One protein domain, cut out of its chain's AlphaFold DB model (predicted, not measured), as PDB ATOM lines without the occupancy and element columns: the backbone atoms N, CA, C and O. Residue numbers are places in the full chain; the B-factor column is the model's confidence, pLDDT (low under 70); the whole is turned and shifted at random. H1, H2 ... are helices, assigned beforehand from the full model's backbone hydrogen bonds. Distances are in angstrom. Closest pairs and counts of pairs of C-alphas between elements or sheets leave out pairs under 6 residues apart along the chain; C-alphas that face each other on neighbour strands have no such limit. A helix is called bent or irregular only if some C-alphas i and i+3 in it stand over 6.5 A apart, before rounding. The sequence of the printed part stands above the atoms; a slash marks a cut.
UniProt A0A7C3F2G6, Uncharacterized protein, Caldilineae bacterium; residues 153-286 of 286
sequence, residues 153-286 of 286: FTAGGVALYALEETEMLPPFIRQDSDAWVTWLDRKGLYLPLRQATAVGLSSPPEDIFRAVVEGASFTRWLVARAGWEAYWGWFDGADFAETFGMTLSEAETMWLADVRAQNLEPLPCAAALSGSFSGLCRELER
ATOM      1  N   PHE A 153     117.798 152.305 111.067       89.19
ATOM      2  CA  PHE A 153     118.918 152.031 110.166       89.19
ATOM      3  C   PHE A 153     118.481 151.949 108.697       89.19
ATOM      4  O   PHE A 153     119.143 152.484 107.817       89.19
ATOM      5  N   THR A 154     117.342 151.317 108.415       89.00
ATOM      6  CA  THR A 154     116.825 151.211 107.041       89.00
ATOM      7  C   THR A 154     115.972 152.420 106.676       89.00
ATOM      8  O   THR A 154     116.326 153.162 105.768       89.00
ATOM      9  N   ALA A 155     114.884 152.662 107.411       87.75
ATOM     10  CA  ALA A 155     113.913 153.707 107.112       87.75
ATOM     11  C   ALA A 155     114.509 155.114 107.263       87.75
ATOM     12  O   ALA A 155     114.368 155.953 106.376       87.75
ATOM     13  N   GLY A 156     115.220 155.367 108.364       89.25
ATOM     14  CA  GLY A 156     115.927 156.629 108.566       89.25
ATOM     15  C   GLY A 156     117.153 156.755 107.661       89.25
ATOM     16  O   GLY A 156     117.394 157.830 107.118       89.25
ATOM     17  N   GLY A 157     117.883 155.659 107.439       93.19
ATOM     18  CA  GLY A 157     119.032 155.627 106.534       93.19
ATOM     19  C   GLY A 157     118.679 156.020 105.098       93.19
ATOM     20  O   GLY A 157     119.265 156.954 104.555       93.19
ATOM     21  N   VAL A 158     117.677 155.380 104.488       95.38
ATOM     22  CA  VAL A 158     117.245 155.731 103.122       95.38
ATOM     23  C   VAL A 158     116.694 157.147 103.030       95.38
ATOM     24  O   VAL A 158     116.926 157.830 102.034       95.38
ATOM     25  N   ALA A 159     116.005 157.613 104.075       92.81
ATOM     26  CA  ALA A 159     115.498 158.973 104.137       92.81
ATOM     27  C   ALA A 159     116.637 159.997 104.159       92.81
ATOM     28  O   ALA A 159     116.619 160.935 103.365       92.81
ATOM     29  N   LEU A 160     117.647 159.810 105.014       93.69
ATOM     30  CA  LEU A 160     118.803 160.705 105.065       93.69
ATOM     31  C   LEU A 160     119.603 160.655 103.757       93.69
ATOM     32  O   LEU A 160     119.916 161.712 103.219       93.69
ATOM     33  N   TYR A 161     119.842 159.467 103.196       95.88
ATOM     34  CA  TYR A 161     120.487 159.329 101.886       95.88
ATOM     35  C   TYR A 161     119.733 160.103 100.793       95.88
ATOM     36  O   TYR A 161     120.340 160.856 100.038       95.88
ATOM     37  N   ALA A 162     118.403 160.003 100.751       95.44
ATOM     38  CA  ALA A 162     117.603 160.766  99.799       95.44
ATOM     39  C   ALA A 162     117.721 162.281  99.997       95.44
ATOM     40  O   ALA A 162     117.749 163.020  99.015       95.44
ATOM     41  N   LEU A 163     117.815 162.767 101.238       93.19
ATOM     42  CA  LEU A 163     118.029 164.194 101.489       93.19
ATOM     43  C   LEU A 163     119.415 164.668 101.049       93.19
ATOM     44  O   LEU A 163     119.511 165.777 100.526       93.19
ATOM     45  N   GLU A 164     120.456 163.854 101.236       93.69
ATOM     46  CA  GLU A 164     121.815 164.149 100.756       93.69
ATOM     47  C   GLU A 164     121.821 164.316  99.234       93.69
ATOM     48  O   GLU A 164     122.225 165.359  98.723       93.69
ATOM     49  N   GLU A 165     121.264 163.348  98.508       95.25
ATOM     50  CA  GLU A 165     121.285 163.335  97.040       95.25
ATOM     51  C   GLU A 165     120.297 164.321  96.394       95.25
ATOM     52  O   GLU A 165     120.401 164.626  95.205       95.25
ATOM     53  N   THR A 166     119.324 164.832  97.155       93.69
ATOM     54  CA  THR A 166     118.377 165.855  96.676       93.69
ATOM     55  C   THR A 166     118.684 167.265  97.178       93.69
ATOM     56  O   THR A 166     117.877 168.169  96.956       93.69
ATOM     57  N   GLU A 167     119.839 167.472  97.823       90.50
ATOM     58  CA  GLU A 167     120.272 168.762  98.385       90.50
ATOM     59  C   GLU A 167     119.263 169.345  99.403       90.50
ATOM     60  O   GLU A 167     119.072 170.557  99.518       90.50
ATOM     61  N   MET A 168     118.589 168.466 100.155       86.31
ATOM     62  CA  MET A 168     117.560 168.806 101.148       86.31
ATOM     63  C   MET A 168     118.002 168.544 102.589       86.31
ATOM     64  O   MET A 168     117.163 168.513 103.494       86.31
ATOM     65  N   LEU A 169     119.303 168.345 102.815       78.75
ATOM     66  CA  LEU A 169     119.839 168.153 104.156       78.75
ATOM     67  C   LEU A 169     119.439 169.305 105.089       78.75
ATOM     68  O   LEU A 169     119.586 170.480 104.728       78.75
ATOM     69  N   PRO A 170     118.976 168.998 106.312       72.75
ATOM     70  CA  PRO A 170     118.721 170.029 107.297       72.75
ATOM     71  C   PRO A 170     120.017 170.777 107.643       72.75
ATOM     72  O   PRO A 170     121.060 170.146 107.819       72.75
ATOM     73  N   PRO A 171     119.975 172.104 107.854       70.75
ATOM     74  CA  PRO A 171     121.172 172.923 108.090       70.75
ATOM     75  C   PRO A 171     121.932 172.566 109.381       70.75
ATOM     76  O   PRO A 171     123.060 173.027 109.604       70.75
ATOM     77  N   PHE A 172     121.310 171.774 110.259       69.31
ATOM     78  CA  PHE A 172     121.918 171.280 111.485       69.31
ATOM     79  C   PHE A 172     122.775 170.021 111.297       69.31
ATOM     80  O   PHE A 172     123.530 169.717 112.217       69.31
ATOM     81  N   ILE A 173     122.713 169.346 110.141       78.81
ATOM     82  CA  ILE A 173     123.639 168.282 109.718       78.81
ATOM     83  C   ILE A 173     124.482 168.846 108.574       78.81
ATOM     84  O   ILE A 173     123.966 169.156 107.508       78.81
ATOM     85  N   ARG A 174     125.784 169.034 108.804       83.38
ATOM     86  CA  ARG A 174     126.661 169.794 107.889       83.38
ATOM     87  C   ARG A 174     127.701 168.954 107.156       83.38
ATOM     88  O   ARG A 174     128.642 169.507 106.595       83.38
ATOM     89  N   GLN A 175     127.568 167.640 107.212       90.31
ATOM     90  CA  GLN A 175     128.406 166.722 106.455       90.31
ATOM     91  C   GLN A 175     127.609 165.472 106.108       90.31
ATOM     92  O   GLN A 175     126.699 165.096 106.855       90.31
ATOM     93  N   ASP A 176     128.011 164.832 105.019       92.75
ATOM     94  CA  ASP A 176     127.357 163.640 104.504       92.75
ATOM     95  C   ASP A 176     127.630 162.417 105.380       92.75
ATOM     96  O   ASP A 176     128.581 162.351 106.171       92.75
ATOM     97  N   SER A 177     126.800 161.404 105.194       95.00
ATOM     98  CA  SER A 177     126.813 160.175 105.975       95.00
ATOM     99  C   SER A 177     128.132 159.401 105.884       95.00
ATOM    100  O   SER A 177     128.593 158.879 106.895       95.00
ATOM    101  N   ASP A 178     128.822 159.396 104.737       97.12
ATOM    102  CA  ASP A 178     130.139 158.741 104.611       97.12
ATOM    103  C   ASP A 178     131.218 159.435 105.463       97.12
ATOM    104  O   ASP A 178     132.086 158.780 106.057       97.12
ATOM    105  N   ALA A 179     131.140 160.765 105.596       96.50
ATOM    106  CA  ALA A 179     132.015 161.516 106.491       96.50
ATOM    107  C   ALA A 179     131.686 161.201 107.960       96.50
ATOM    108  O   ALA A 179     132.595 160.997 108.768       96.50
ATOM    109  N   TRP A 180     130.401 161.076 108.312       94.38
ATOM    110  CA  TRP A 180     129.998 160.626 109.648       94.38
ATOM    111  C   TRP A 180     130.507 159.230 109.986       94.38
ATOM    112  O   TRP A 180     131.089 159.046 111.053       94.38
ATOM    113  N   VAL A 181     130.358 158.268 109.078       96.62
ATOM    114  CA  VAL A 181     130.855 156.898 109.266       96.62
ATOM    115  C   VAL A 181     132.372 156.886 109.416       96.62
ATOM    116  O   VAL A 181     132.889 156.249 110.331       96.62
ATOM    117  N   THR A 182     133.091 157.666 108.605       96.81
ATOM    118  CA  THR A 182     134.545 157.834 108.749       96.81
ATOM    119  C   THR A 182     134.915 158.376 110.134       96.81
ATOM    120  O   THR A 182     135.867 157.903 110.757       96.81
ATOM    121  N   TRP A 183     134.170 159.362 110.647       95.38
ATOM    122  CA  TRP A 183     134.397 159.909 111.986       95.38
ATOM    123  C   TRP A 183     134.131 158.870 113.085       95.38
ATOM    124  O   TRP A 183     134.964 158.706 113.978       95.38
ATOM    125  N   LEU A 184     133.011 158.144 113.000       94.38
ATOM    126  CA  LEU A 184     132.621 157.102 113.957       94.38
ATOM    127  C   LEU A 184     133.629 155.948 113.986       94.38
ATOM    128  O   LEU A 184     134.028 155.516 115.069       94.38
ATOM    129  N   ASP A 185     134.095 155.497 112.821       94.06
ATOM    130  CA  ASP A 185     135.110 154.448 112.685       94.06
ATOM    131  C   ASP A 185     136.441 154.869 113.325       94.06
ATOM    132  O   ASP A 185     136.978 154.160 114.177       94.06
ATOM    133  N   ARG A 186     136.926 156.086 113.027       93.25
ATOM    134  CA  ARG A 186     138.149 156.650 113.639       93.25
ATOM    135  C   ARG A 186     138.055 156.763 115.167       93.25
ATOM    136  O   ARG A 186     139.083 156.757 115.843       93.25
ATOM    137  N   LYS A 187     136.844 156.900 115.712       92.94
ATOM    138  CA  LYS A 187     136.580 156.978 117.156       92.94
ATOM    139  C   LYS A 187     136.290 155.622 117.805       92.94
ATOM    140  O   LYS A 187     136.213 155.566 119.028       92.94
ATOM    141  N   GLY A 188     136.147 154.547 117.029       92.94
ATOM    142  CA  GLY A 188     135.721 153.244 117.544       92.94
ATOM    143  C   GLY A 188     134.277 153.241 118.065       92.94
ATOM    144  O   GLY A 188     133.957 152.470 118.963       92.94
ATOM    145  N   LEU A 189     133.425 154.126 117.532       92.62
ATOM    146  CA  LEU A 189     132.032 154.330 117.956       92.62
ATOM    147  C   LEU A 189     131.004 153.747 116.983       92.62
ATOM    148  O   LEU A 189     129.805 153.875 117.222       92.62
ATOM    149  N   TYR A 190     131.469 153.140 115.898       89.75
ATOM    150  CA  TYR A 190     130.639 152.462 114.912       89.75
ATOM    151  C   TYR A 190     129.732 151.391 115.556       89.75
ATOM    152  O   TYR A 190     130.195 150.620 116.404       89.75
ATOM    153  N   LEU A 191     128.455 151.333 115.159       89.75
ATOM    154  CA  LEU A 191     127.529 150.269 115.550       89.75
ATOM    155  C   LEU A 191     127.583 149.119 114.537       89.75
ATOM    156  O   LEU A 191     127.194 149.304 113.389       89.75
ATOM    157  N   PRO A 192     127.954 147.889 114.940       92.25
ATOM    158  CA  PRO A 192     127.913 146.752 114.025       92.25
ATOM    159  C   PRO A 192     126.537 146.595 113.372       92.25
ATOM    160  O   PRO A 192     125.527 146.679 114.078       92.25
ATOM    161  N   LEU A 193     126.470 146.295 112.069       91.00
ATOM    162  CA  LEU A 193     125.221 146.322 111.288       91.00
ATOM    163  C   LEU A 193     124.091 145.526 111.943       91.00
ATOM    164  O   LEU A 193     122.957 145.988 112.003       91.00
ATOM    165  N   ARG A 194     124.399 144.354 112.513       88.50
ATOM    166  CA  ARG A 194     123.412 143.530 113.234       88.50
ATOM    167  C   ARG A 194     122.754 144.280 114.402       88.50
ATOM    168  O   ARG A 194     121.574 144.074 114.670       88.50
ATOM    169  N   GLN A 195     123.516 145.104 115.118       91.00
ATOM    170  CA  GLN A 195     123.008 145.940 116.207       91.00
ATOM    171  C   GLN A 195     122.277 147.162 115.651       91.00
ATOM    172  O   GLN A 195     121.166 147.444 116.089       91.00
ATOM    173  N   ALA A 196     122.851 147.830 114.645       89.69
ATOM    174  CA  ALA A 196     122.254 149.006 114.021       89.69
ATOM    175  C   ALA A 196     120.854 148.706 113.447       89.69
ATOM    176  O   ALA A 196     119.917 149.469 113.670       89.69
ATOM    177  N   THR A 197     120.659 147.537 112.822       86.94
ATOM    178  CA  THR A 197     119.350 147.103 112.295       86.94
ATOM    179  C   THR A 197     118.272 146.880 113.359       86.94
ATOM    180  O   THR A 197     117.103 146.754 113.010       86.94
ATOM    181  N   ALA A 198     118.640 146.821 114.643       88.06
ATOM    182  CA  ALA A 198     117.707 146.685 115.761       88.06
ATOM    183  C   ALA A 198     117.421 148.020 116.476       88.06
ATOM    184  O   ALA A 198     116.647 148.046 117.434       88.06
ATOM    185  N   VAL A 199     118.048 149.121 116.047       82.19
ATOM    186  CA  VAL A 199     117.824 150.449 116.624       82.19
ATOM    187  C   VAL A 199     116.472 150.986 116.161       82.19
ATOM    188  O   VAL A 199     116.246 151.182 114.967       82.19
ATOM    189  N   GLY A 200     115.602 151.258 117.132       77.25
ATOM    190  CA  GLY A 200     114.306 151.898 116.923       77.25
ATOM    191  C   GLY A 200     114.179 153.204 117.705       77.25
ATOM    192  O   GLY A 200     115.102 153.643 118.393       77.25
ATOM    193  N   LEU A 201     112.999 153.820 117.651       71.94
ATOM    194  CA  LEU A 201     112.730 155.139 118.251       71.94
ATOM    195  C   LEU A 201     112.874 155.203 119.784       71.94
ATOM    196  O   LEU A 201     112.940 156.294 120.346       71.94
ATOM    197  N   SER A 202     112.896 154.059 120.477       76.69
ATOM    198  CA  SER A 202     113.102 153.988 121.931       76.69
ATOM    199  C   SER A 202     114.570 153.878 122.352       76.69
ATOM    200  O   SER A 202     114.851 153.860 123.550       76.69
ATOM    201  N   SER A 203     115.490 153.738 121.396       79.75
ATOM    202  CA  SER A 203     116.922 153.643 121.673       79.75
ATOM    203  C   SER A 203     117.497 154.983 122.157       79.75
ATOM    204  O   SER A 203     116.882 156.035 121.955       79.75
ATOM    205  N   PRO A 204     118.674 154.976 122.807       85.00
ATOM    206  CA  PRO A 204     119.390 156.204 123.135       85.00
ATOM    207  C   PRO A 204     119.592 157.106 121.901       85.00
ATOM    208  O   PRO A 204     119.812 156.589 120.801       85.00
ATOM    209  N   PRO A 205     119.540 158.445 122.040       81.56
ATOM    210  CA  PRO A 205     119.689 159.373 120.914       81.56
ATOM    211  C   PRO A 205     120.978 159.180 120.098       81.56
ATOM    212  O   PRO A 205     120.966 159.345 118.880       81.56
ATOM    213  N   GLU A 206     122.078 158.814 120.750       83.19
ATOM    214  CA  GLU A 206     123.362 158.493 120.126       83.19
ATOM    215  C   GLU A 206     123.321 157.216 119.283       83.19
ATOM    216  O   GLU A 206     123.974 157.155 118.242       83.19
ATOM    217  N   ASP A 207     122.522 156.222 119.673       86.44
ATOM    218  CA  ASP A 207     122.313 155.008 118.880       86.44
ATOM    219  C   ASP A 207     121.430 155.300 117.676       86.44
ATOM    220  O   ASP A 207     121.738 154.868 116.569       86.44
ATOM    221  N   ILE A 208     120.365 156.080 117.882       85.44
ATOM    222  CA  ILE A 208     119.474 156.538 116.811       85.44
ATOM    223  C   ILE A 208     120.273 157.291 115.751       85.44
ATOM    224  O   ILE A 208     120.178 156.976 114.568       85.44
ATOM    225  N   PHE A 209     121.085 158.261 116.169       86.62
ATOM    226  CA  PHE A 209     121.895 159.040 115.244       86.62
ATOM    227  C   PHE A 209     122.872 158.164 114.463       86.62
ATOM    228  O   PHE A 209     122.895 158.246 113.236       86.62
ATOM    229  N   ARG A 210     123.633 157.303 115.156       89.69
ATOM    230  CA  ARG A 210     124.575 156.372 114.520       89.69
ATOM    231  C   ARG A 210     123.875 155.467 113.516       89.69
ATOM    232  O   ARG A 210     124.300 155.412 112.370       89.69
ATOM    233  N   ALA A 211     122.762 154.844 113.900       90.44
ATOM    234  CA  ALA A 211     122.000 153.978 113.008       90.44
ATOM    235  C   ALA A 211     121.522 154.710 111.747       90.44
ATOM    236  O   ALA A 211     121.598 154.148 110.660       90.44
ATOM    237  N   VAL A 212     121.065 155.960 111.865       90.81
ATOM    238  CA  VAL A 212     120.599 156.745 110.714       90.81
ATOM    239  C   VAL A 212     121.754 157.112 109.773       90.81
ATOM    240  O   VAL A 212     121.635 156.884 108.570       90.81
ATOM    241  N   VAL A 213     122.875 157.640 110.283       93.06
ATOM    242  CA  VAL A 213     124.014 158.037 109.423       93.06
ATOM    243  C   VAL A 213     124.748 156.829 108.835       93.06
ATOM    244  O   VAL A 213     125.111 156.833 107.662       93.06
ATOM    245  N   GLU A 214     124.914 155.750 109.603       95.69
ATOM    246  CA  GLU A 214     125.472 154.495 109.090       95.69
ATOM    247  C   GLU A 214     124.532 153.860 108.062       95.69
ATOM    248  O   GLU A 214     124.977 153.417 107.008       95.69
ATOM    249  N   GLY A 215     123.224 153.881 108.326       96.12
ATOM    250  CA  GLY A 215     122.197 153.378 107.422       96.12
ATOM    251  C   GLY A 215     122.143 154.115 106.089       96.12
ATOM    252  O   GLY A 215     121.969 153.487 105.044       96.12
ATOM    253  N   ALA A 216     122.333 155.433 106.099       96.94
ATOM    254  CA  ALA A 216     122.377 156.251 104.892       96.94
ATOM    255  C   ALA A 216     123.611 155.953 104.037       96.94
ATOM    256  O   ALA A 216     123.481 155.670 102.846       96.94
ATOM    257  N   SER A 217     124.793 155.917 104.656       98.06
ATOM    258  CA  SER A 217     126.041 155.528 103.989       98.06
ATOM    259  C   SER A 217     125.972 154.098 103.432       98.06
ATOM    260  O   SER A 217     126.315 153.854 102.272       98.06
ATOM    261  N   PHE A 218     125.451 153.146 104.210       97.94
ATOM    262  CA  PHE A 218     125.287 151.763 103.764       97.94
ATOM    263  C   PHE A 218     124.259 151.636 102.633       97.94
ATOM    264  O   PHE A 218     124.482 150.897 101.675       97.94
ATOM    265  N   THR A 219     123.156 152.391 102.696       97.62
ATOM    266  CA  THR A 219     122.158 152.453 101.619       97.62
ATOM    267  C   THR A 219     122.772 152.997 100.333       97.62
ATOM    268  O   THR A 219     122.609 152.367  99.287       97.62
ATOM    269  N   ARG A 220     123.537 154.099 100.397       98.06
ATOM    270  CA  ARG A 220     124.288 154.630  99.246       98.06
ATOM    271  C   ARG A 220     125.165 153.549  98.624       98.06
ATOM    272  O   ARG A 220     125.101 153.324  97.417       98.06
ATOM    273  N   TRP A 221     125.952 152.858  99.447       98.25
ATOM    274  CA  TRP A 221     126.850 151.801  98.989       98.25
ATOM    275  C   TRP A 221     126.103 150.631  98.336       98.25
ATOM    276  O   TRP A 221     126.466 150.207  97.237       98.25
ATOM    277  N   LEU A 222     125.025 150.142  98.958       97.62
ATOM    278  CA  LEU A 222     124.201 149.066  98.402       97.62
ATOM    279  C   LEU A 222     123.564 149.462  97.070       97.62
ATOM    280  O   LEU A 222     123.635 148.693  96.112       97.62
ATOM    281  N   VAL A 223     122.973 150.654  96.987       97.38
ATOM    282  CA  VAL A 223     122.335 151.150  95.760       97.38
ATOM    283  C   VAL A 223     123.371 151.335  94.652       97.38
ATOM    284  O   VAL A 223     123.124 150.923  93.521       97.38
ATOM    285  N   ALA A 224     124.552 151.878  94.957       97.25
ATOM    286  CA  ALA A 224     125.635 152.009  93.983       97.25
ATOM    287  C   ALA A 224     126.133 150.644  93.472       97.25
ATOM    288  O   ALA A 224     126.509 150.513  92.308       97.25
ATOM    289  N   ARG A 225     126.129 149.622  94.334       96.38
ATOM    290  CA  ARG A 225     126.640 148.283  94.021       96.38
ATOM    291  C   ARG A 225     125.631 147.388  93.299       96.38
ATOM    292  O   ARG A 225     126.027 146.629  92.417       96.38
ATOM    293  N   ALA A 226     124.368 147.425  93.707       96.38
ATOM    294  CA  ALA A 226     123.340 146.458  93.309       96.38
ATOM    295  C   ALA A 226     122.093 147.105  92.681       96.38
ATOM    296  O   ALA A 226     121.239 146.401  92.145       96.38
ATOM    297  N   GLY A 227     121.993 148.435  92.708       96.50
ATOM    298  CA  GLY A 227     120.848 149.179  92.197       96.50
ATOM    299  C   GLY A 227     119.661 149.227  93.160       96.50
ATOM    300  O   GLY A 227     119.580 148.504  94.155       96.50
ATOM    301  N   TRP A 228     118.708 150.102  92.832       96.00
ATOM    302  CA  TRP A 228     117.502 150.321  93.633       96.00
ATOM    303  C   TRP A 228     116.602 149.091  93.735       96.00
ATOM    304  O   TRP A 228     116.029 148.864  94.789       96.00
ATOM    305  N   GLU A 229     116.478 148.287  92.677       95.56
ATOM    306  CA  GLU A 229     115.598 147.109  92.679       95.56
ATOM    307  C   GLU A 229     116.004 146.095  93.759       95.56
ATOM    308  O   GLU A 229     115.170 145.684  94.566       95.56
ATOM    309  N   ALA A 230     117.294 145.755  93.833       96.06
ATOM    310  CA  ALA A 230     117.820 144.853  94.852       96.06
ATOM    311  C   ALA A 230     117.694 145.453  96.260       96.06
ATOM    312  O   ALA A 230     117.257 144.772  97.188       96.06
ATOM    313  N   TYR A 231     118.024 146.743  96.412       95.94
ATOM    314  CA  TYR A 231     117.843 147.452  97.679       95.94
ATOM    315  C   TYR A 231     116.397 147.365  98.168       95.94
ATOM    316  O   TYR A 231     116.153 147.000  99.314       95.94
ATOM    317  N   TRP A 232     115.444 147.649  97.285       95.25
ATOM    318  CA  TRP A 232     114.025 147.637  97.593       95.25
ATOM    319  C   TRP A 232     113.498 146.242  97.924       95.25
ATOM    320  O   TRP A 232     112.714 146.113  98.860       95.25
ATOM    321  N   GLY A 233     113.966 145.200  97.234       94.25
ATOM    322  CA  GLY A 233     113.645 143.816  97.585       94.25
ATOM    323  C   GLY A 233     114.063 143.476  99.019       94.25
ATOM    324  O   GLY A 233     113.250 142.977  99.800       94.25
ATOM    325  N   TRP A 234     115.300 143.810  99.399       93.94
ATOM    326  CA  TRP A 234     115.778 143.622 100.772       93.94
ATOM    327  C   TRP A 234     115.024 144.496 101.778       93.94
ATOM    328  O   TRP A 234     114.579 143.998 102.813       93.94
ATOM    329  N   PHE A 235     114.835 145.779 101.461       92.75
ATOM    330  CA  PHE A 235     114.072 146.708 102.286       92.75
ATOM    331  C   PHE A 235     112.675 146.154 102.565       92.75
ATOM    332  O   PHE A 235     112.241 146.186 103.708       92.75
ATOM    333  N   ASP A 236     112.013 145.548 101.577       91.88
ATOM    334  CA  ASP A 236     110.680 144.960 101.721       91.88
ATOM    335  C   ASP A 236     110.662 143.607 102.460       91.88
ATOM    336  O   ASP A 236     109.588 143.125 102.826       91.88
ATOM    337  N   GLY A 237     111.824 143.048 102.803       91.12
ATOM    338  CA  GLY A 237     111.961 141.859 103.649       91.12
ATOM    339  C   GLY A 237     112.488 140.614 102.939       91.12
ATOM    340  O   GLY A 237     112.435 139.535 103.530       91.12
ATOM    341  N   ALA A 238     112.988 140.728 101.704       93.19
ATOM    342  CA  ALA A 238     113.745 139.640 101.089       93.19
ATOM    343  C   ALA A 238     115.018 139.334 101.898       93.19
ATOM    344  O   ALA A 238     115.599 140.220 102.535       93.19
ATOM    345  N   ASP A 239     115.460 138.075 101.867       94.00
ATOM    346  CA  ASP A 239     116.686 137.679 102.551       94.00
ATOM    347  C   ASP A 239     117.899 138.410 101.953       94.00
ATOM    348  O   ASP A 239     118.072 138.494 100.733       94.00
ATOM    349  N   PHE A 240     118.747 138.955 102.826       93.75
ATOM    350  CA  PHE A 240     119.909 139.742 102.413       93.75
ATOM    351  C   PHE A 240     120.918 138.890 101.630       93.75
ATOM    352  O   PHE A 240     121.445 139.337 100.612       93.75
ATOM    353  N   ALA A 241     121.184 137.661 102.084       94.88
ATOM    354  CA  ALA A 241     122.171 136.796 101.455       94.88
ATOM    355  C   ALA A 241     121.689 136.273 100.102       94.88
ATOM    356  O   ALA A 241     122.482 136.203  99.165       94.88
ATOM    357  N   GLU A 242     120.397 135.978  99.968       94.44
ATOM    358  CA  GLU A 242     119.797 135.634  98.677       94.44
ATOM    359  C   GLU A 242     119.817 136.820  97.702       94.44
ATOM    360  O   GLU A 242     120.134 136.642  96.527       94.44
ATOM    361  N   THR A 243     119.538 138.033  98.189       94.81
ATOM    362  CA  THR A 243     119.457 139.241  97.350       94.81
ATOM    363  C   THR A 243     120.831 139.710  96.867       94.81
ATOM    364  O   THR A 243     120.995 140.056  95.698       94.81
ATOM    365  N   PHE A 244     121.835 139.723  97.751       95.12
ATOM    366  CA  PHE A 244     123.151 140.309  97.469       95.12
ATOM    367  C   PHE A 244     124.272 139.277  97.289       95.12
ATOM    368  O   PHE A 244     125.409 139.655  96.997       95.12
ATOM    369  N   GLY A 245     123.980 137.984  97.460       95.75
ATOM    370  CA  GLY A 245     124.956 136.900  97.314       95.75
ATOM    371  C   GLY A 245     126.067 136.911  98.367       95.75
ATOM    372  O   GLY A 245     127.129 136.340  98.131       95.75
ATOM    373  N   MET A 246     125.856 137.588  99.499       96.50
ATOM    374  CA  MET A 246     126.823 137.708 100.593       96.50
ATOM    375  C   MET A 246     126.118 137.876 101.936       96.50
ATOM    376  O   MET A 246     124.998 138.376 102.014       96.50
ATOM    377  N   THR A 247     126.783 137.497 103.017       95.44
ATOM    378  CA  THR A 247     126.271 137.730 104.369       95.44
ATOM    379  C   THR A 247     126.322 139.215 104.739       95.44
ATOM    380  O   THR A 247     127.135 139.981 104.219       95.44
ATOM    381  N   LEU A 248     125.504 139.626 105.714       93.00
ATOM    382  CA  LEU A 248     125.520 141.005 106.222       93.00
ATOM    383  C   LEU A 248     126.900 141.412 106.781       93.00
ATOM    384  O   LEU A 248     127.295 142.562 106.651       93.00
ATOM    385  N   SER A 249     127.649 140.471 107.369       94.44
ATOM    386  CA  SER A 249     128.989 140.741 107.919       94.44
ATOM    387  C   SER A 249     130.051 140.919 106.826       94.44
ATOM    388  O   SER A 249     130.961 141.741 106.964       94.44
ATOM    389  N   GLU A 250     129.933 140.186 105.716       96.75
ATOM    390  CA  GLU A 250     130.779 140.412 104.540       96.75
ATOM    391  C   GLU A 250     130.475 141.777 103.917       96.75
ATOM    392  O   GLU A 250     131.404 142.536 103.644       96.75
ATOM    393  N   ALA A 251     129.192 142.126 103.775       96.62
ATOM    394  CA  ALA A 251     128.774 143.437 103.283       96.62
ATOM    395  C   ALA A 251     129.289 144.582 104.167       96.62
ATOM    396  O   ALA A 251     129.856 145.534 103.645       96.62
ATOM    397  N   GLU A 252     129.162 144.464 105.492       96.75
ATOM    398  CA  GLU A 252     129.717 145.408 106.471       96.75
ATOM    399  C   GLU A 252     131.220 145.621 106.268       96.75
ATOM    400  O   GLU A 252     131.691 146.754 106.176       96.75
ATOM    401  N   THR A 253     131.976 144.528 106.137       96.88
ATOM    402  CA  THR A 253     133.429 144.584 105.943       96.88
ATOM    403  C   THR A 253     133.792 145.304 104.644       96.88
ATOM    404  O   THR A 253     134.701 146.137 104.633       96.88
ATOM    405  N   MET A 254     133.091 144.994 103.550       98.12
ATOM    406  CA  MET A 254     133.335 145.601 102.241       98.12
ATOM    407  C   MET A 254     132.951 147.080 102.213       98.12
ATOM    408  O   MET A 254     133.744 147.905 101.773       98.12
ATOM    409  N   TRP A 255     131.772 147.421 102.726       97.81
ATOM    410  CA  TRP A 255     131.301 148.798 102.815       97.81
ATOM    411  C   TRP A 255     132.260 149.674 103.626       97.81
ATOM    412  O   TRP A 255     132.690 150.719 103.139       97.81
ATOM    413  N   LEU A 256     132.675 149.233 104.818       97.00
ATOM    414  CA  LEU A 256     133.631 149.988 105.634       97.00
ATOM    415  C   LEU A 256     134.992 150.132 104.944       97.00
ATOM    416  O   LEU A 256     135.643 151.168 105.078       97.00
ATOM    417  N   ALA A 257     135.443 149.115 104.203       97.56
ATOM    418  CA  ALA A 257     136.667 149.217 103.411       97.56
ATOM    419  C   ALA A 257     136.540 150.272 102.299       97.56
ATOM    420  O   ALA A 257     137.454 151.083 102.137       97.56
ATOM    421  N   ASP A 258     135.407 150.310 101.598       97.94
ATOM    422  CA  ASP A 258     135.140 151.285 100.540       97.94
ATOM    423  C   ASP A 258     135.025 152.711 101.101       97.94
ATOM    424  O   ASP A 258     135.634 153.626 100.550       97.94
ATOM    425  N   VAL A 259     134.338 152.910 102.234       96.81
ATOM    426  CA  VAL A 259     134.270 154.216 102.923       96.81
ATOM    427  C   VAL A 259     135.666 154.686 103.340       96.81
ATOM    428  O   VAL A 259     136.051 155.819 103.054       96.81
ATOM    429  N   ARG A 260     136.480 153.811 103.946       96.06
ATOM    430  CA  ARG A 260     137.868 154.140 104.320       96.06
ATOM    431  C   ARG A 260     138.722 154.506 103.104       96.06
ATOM    432  O   ARG A 260     139.544 155.415 103.195       96.06
ATOM    433  N   ALA A 261     138.523 153.834 101.969       97.31
ATOM    434  CA  ALA A 261     139.273 154.089 100.741       97.31
ATOM    435  C   ALA A 261     139.011 155.483 100.143       97.31
ATOM    436  O   ALA A 261     139.864 156.001  99.418       97.31
ATOM    437  N   GLN A 262     137.885 156.122 100.480       96.19
ATOM    438  CA  GLN A 262     137.590 157.495 100.060       96.19
ATOM    439  C   GLN A 262     138.516 158.536 100.712       96.19
ATOM    440  O   GLN A 262     138.612 159.652 100.209       96.19
ATOM    441  N   ASN A 263     139.224 158.186 101.799       93.88
ATOM    442  CA  ASN A 263     140.122 159.084 102.537       93.88
ATOM    443  C   ASN A 263     139.466 160.431 102.904       93.88
ATOM    444  O   ASN A 263     140.082 161.490 102.782       93.88
ATOM    445  N   LEU A 264     138.205 160.390 103.342       96.00
ATOM    446  CA  LEU A 264     137.469 161.587 103.742       96.00
ATOM    447  C   LEU A 264     138.099 162.232 104.982       96.00
ATOM    448  O   LEU A 264     138.541 161.540 105.902       96.00
ATOM    449  N   GLU A 265     138.077 163.563 105.036       95.62
ATOM    450  CA  GLU A 265     138.415 164.329 106.236       95.62
ATOM    451  C   GLU A 265     137.134 164.869 106.882       95.62
ATOM    452  O   GLU A 265     136.648 165.932 106.483       95.62
ATOM    453  N   PRO A 266     136.545 164.137 107.848       95.44
ATOM    454  CA  PRO A 266     135.302 164.559 108.469       95.44
ATOM    455  C   PRO A 266     135.506 165.784 109.355       95.44
ATOM    456  O   PRO A 266     136.547 165.955 110.000       95.44
ATOM    457  N   LEU A 267     134.471 166.615 109.444       92.94
ATOM    458  CA  LEU A 267     134.460 167.728 110.377       92.94
ATOM    459  C   LEU A 267     134.416 167.197 111.822       92.94
ATOM    460  O   LEU A 267     133.850 166.133 112.093       92.94
ATOM    461  N   PRO A 268     134.968 167.943 112.795       90.50
ATOM    462  CA  PRO A 268     134.721 167.666 114.206       90.50
ATOM    463  C   PRO A 268     133.216 167.658 114.502       90.50
ATOM    464  O   PRO A 268     132.488 168.486 113.953       90.50
ATOM    465  N   CYS A 269     132.751 166.798 115.416       85.25
ATOM    466  CA  CYS A 269     131.316 166.629 115.677       85.25
ATOM    467  C   CYS A 269     130.618 167.967 115.969       85.25
ATOM    468  O   CYS A 269     129.608 168.291 115.353       85.25
ATOM    469  N   ALA A 270     131.200 168.802 116.839       86.81
ATOM    470  CA  ALA A 270     130.633 170.107 117.198       86.81
ATOM    471  C   ALA A 270     130.561 171.120 116.033       86.81
ATOM    472  O   ALA A 270     129.859 172.123 116.140       86.81
ATOM    473  N   ALA A 271     131.302 170.893 114.944       88.31
ATOM    474  CA  ALA A 271     131.213 171.679 113.714       88.31
ATOM    475  C   ALA A 271     130.223 171.069 112.706       88.31
ATOM    476  O   ALA A 271     129.624 171.803 111.919       88.31
ATOM    477  N   ALA A 272     130.057 169.745 112.746       85.06
ATOM    478  CA  ALA A 272     129.178 168.974 111.877       85.06
ATOM    479  C   ALA A 272     127.708 168.967 112.343       85.06
ATOM    480  O   ALA A 272     126.810 168.880 111.506       85.06
ATOM    481  N   LEU A 273     127.462 169.094 113.654       78.44
ATOM    482  CA  LEU A 273     126.134 169.234 114.256       78.44
ATOM    483  C   LEU A 273     125.941 170.618 114.869       78.44
ATOM    484  O   LEU A 273     126.831 171.168 115.515       78.44
ATOM    485  N   SER A 274     124.740 171.173 114.718       70.50
ATOM    486  CA  SER A 274     124.366 172.430 115.373       70.50
ATOM    487  C   SER A 274     122.935 172.406 115.918       70.50
ATOM    488  O   SER A 274     122.215 171.418 115.778       70.50
ATOM    489  N   GLY A 275     122.542 173.477 116.612       67.00
ATOM    490  CA  GLY A 275     121.205 173.599 117.196       67.00
ATOM    491  C   GLY A 275     120.927 172.530 118.255       67.00
ATOM    492  O   GLY A 275     121.788 172.215 119.075       67.00
ATOM    493  N   SER A 276     119.723 171.958 118.223       60.00
ATOM    494  CA  SER A 276     119.246 170.965 119.198       60.00
ATOM    495  C   SER A 276     120.093 169.683 119.261       60.00
ATOM    496  O   SER A 276     120.046 168.975 120.265       60.00
ATOM    497  N   PHE A 277     120.913 169.409 118.240       64.56
ATOM    498  CA  PHE A 277     121.801 168.243 118.182       64.56
ATOM    499  C   PHE A 277     123.201 168.496 118.760       64.56
ATOM    500  O   PHE A 277     123.981 167.559 118.891       64.56
ATOM    501  N   SER A 278     123.542 169.719 119.188       66.25
ATOM    502  CA  SER A 278     124.877 170.000 119.746       66.25
ATOM    503  C   SER A 278     125.174 169.214 121.032       66.25
ATOM    504  O   SER A 278     126.331 168.952 121.355       66.25
ATOM    505  N   GLY A 279     124.131 168.847 121.788       70.00
ATOM    506  CA  GLY A 279     124.258 168.002 122.977       70.00
ATOM    507  C   GLY A 279     124.703 166.574 122.653       70.00
ATOM    508  O   GLY A 279     125.390 165.965 123.468       70.00
ATOM    509  N   LEU A 280     124.389 166.085 121.451       78.44
ATOM    510  CA  LEU A 280     124.702 164.731 121.003       78.44
ATOM    511  C   LEU A 280     126.208 164.492 120.890       78.44
ATOM    512  O   LEU A 280     126.695 163.447 121.300       78.44
ATOM    513  N   CYS A 281     126.959 165.488 120.412       78.12
ATOM    514  CA  CYS A 281     128.414 165.381 120.317       78.12
ATOM    515  C   CYS A 281     129.070 165.130 121.669       78.12
ATOM    516  O   CYS A 281     130.024 164.372 121.751       78.12
ATOM    517  N   ARG A 282     128.530 165.718 122.743       79.44
ATOM    518  CA  ARG A 282     129.049 165.475 124.090       79.44
ATOM    519  C   ARG A 282     128.843 164.026 124.521       79.44
ATOM    520  O   ARG A 282     129.685 163.510 125.240       79.44
ATOM    521  N   GLU A 283     127.734 163.407 124.131       81.81
ATOM    522  CA  GLU A 283     127.461 162.004 124.453       81.81
ATOM    523  C   GLU A 283     128.291 161.057 123.578       81.81
ATOM    524  O   GLU A 283     128.834 160.090 124.094       81.81
ATOM    525  N   LEU A 284     128.483 161.376 122.294       77.75
ATOM    526  CA  LEU A 284     129.350 160.603 121.395       77.75
ATOM    527  C   LEU A 284     130.841 160.711 121.759       77.75
ATOM    528  O   LEU A 284     131.603 159.800 121.473       77.75
ATOM    529  N   GLU A 285     131.282 161.819 122.357       81.06
ATOM    530  CA  GLU A 285     132.691 162.048 122.715       81.06
ATOM    531  C   GLU A 285     133.052 161.647 124.159       81.06
ATOM    532  O   GLU A 285     134.192 161.875 124.573       81.06
ATOM    533  N   ARG A 286     132.110 161.088 124.931       71.69
ATOM    534  CA  ARG A 286     132.347 160.575 126.293       71.69
ATOM    535  C   ARG A 286     132.994 159.196 126.291       71.69
ATOM    536  O   ARG A 286     133.858 158.996 127.173       71.69
TER     537      ARG A 286
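This is residues 153 to 286 of the 286 residues of an uncharacterized protein of Caldilineae bacterium (UniProt A0A7C3F2G6). One long helix arm, H4a, runs through the middle of a compact body of helices, with H1 crossing it on one side and H2 crossing it on the other, while H6 packs across H2 and on the short H3. At one end H4 folds back into its second arm, H4b, with the short H5 packed on that arm; at the other end the last helix, H8, crosses the start of H4a, beside the short H7. The printed part has 134 residues with eight named helices, H1 to H8 in order, and no named strand, and its class is all helix. It is compact, with a radius of gyration of the C-alphas of 14.3 A and spans of 41 by 30 by 28 A.

H1, residues 153 to 165, touches H4a, residues 205 to 225, at a steep tilt of 66 degrees, the same way; the closest C-alphas are those of Gly 157 and Ala 216, 3.8 A apart. H4a is an arm of the hub H4, residues 205 to 235, assigned as one helix by its hydrogen bonds but bent: C-alphas 225 and 228 are 9.4 A apart. H2, residues 177 to 187, touches H4a at a steep tilt of 58 degrees, opposite ways, with C-alphas 177 and 213 closest at 4.9 A. H3, residues 193 to 196, touches H4a, with C-alphas 196 and 211 closest at 5.1 A. The second arm, H4b, residues 228 to 235, stands at a steep tilt of 40 degrees to H4a. H5, residues 240 to 244, touches H4b, with C-alphas 234 and 240 closest at 5.9 A. H6, residues 248 to 261, touches H2 with residues 259 to 260 alone, about perpendicular at 86 degrees, C-alphas 178 and 259 being closest at 6.4 A. H7, residues 269 to 272, and H8, residues 275 to 284, only just touch, with 3 pairs of C-alphas within 8 A, the closest being 269 and 281 at 5.6 A. H8 touches H4a, about perpendicular at 88 degrees, with C-alphas 206 and 280 closest at 6.4 A. H1 and H6 are apart. Every O i to N i+4 pair is within hydrogen-bond range in H1, H2, H4a, H4b, H5 and H6; H8 has 1 of 6, beside 5 of 7 O i to N i+3 pairs, and H3 and H7 are too short for an i+4 pair.

H1 begins at C-alpha 153, (118.918, 152.031, 110.166), and is 17.5 A long. H2 measures 15.2 A, H4a 29.9 A and H6 19.8 A. H4a begins at C-alpha 205, (119.689, 159.373, 120.914). H8, 15.9 A long, ends at C-alpha 284, (129.350, 160.603, 121.395); it is irregular, but only just, with C-alphas 276 and 279 6.9 A apart.

The two C-alphas farthest apart, those of Glu 242 and Gly 275, are 42.3 A apart. The printed part has no cut and ends at residue 286, the chain's last. The link from H1 to H2, with 11 residues, is long. Mean pLDDT of the printed part is 89.9; residues 172 and 275 to 278 are under 70.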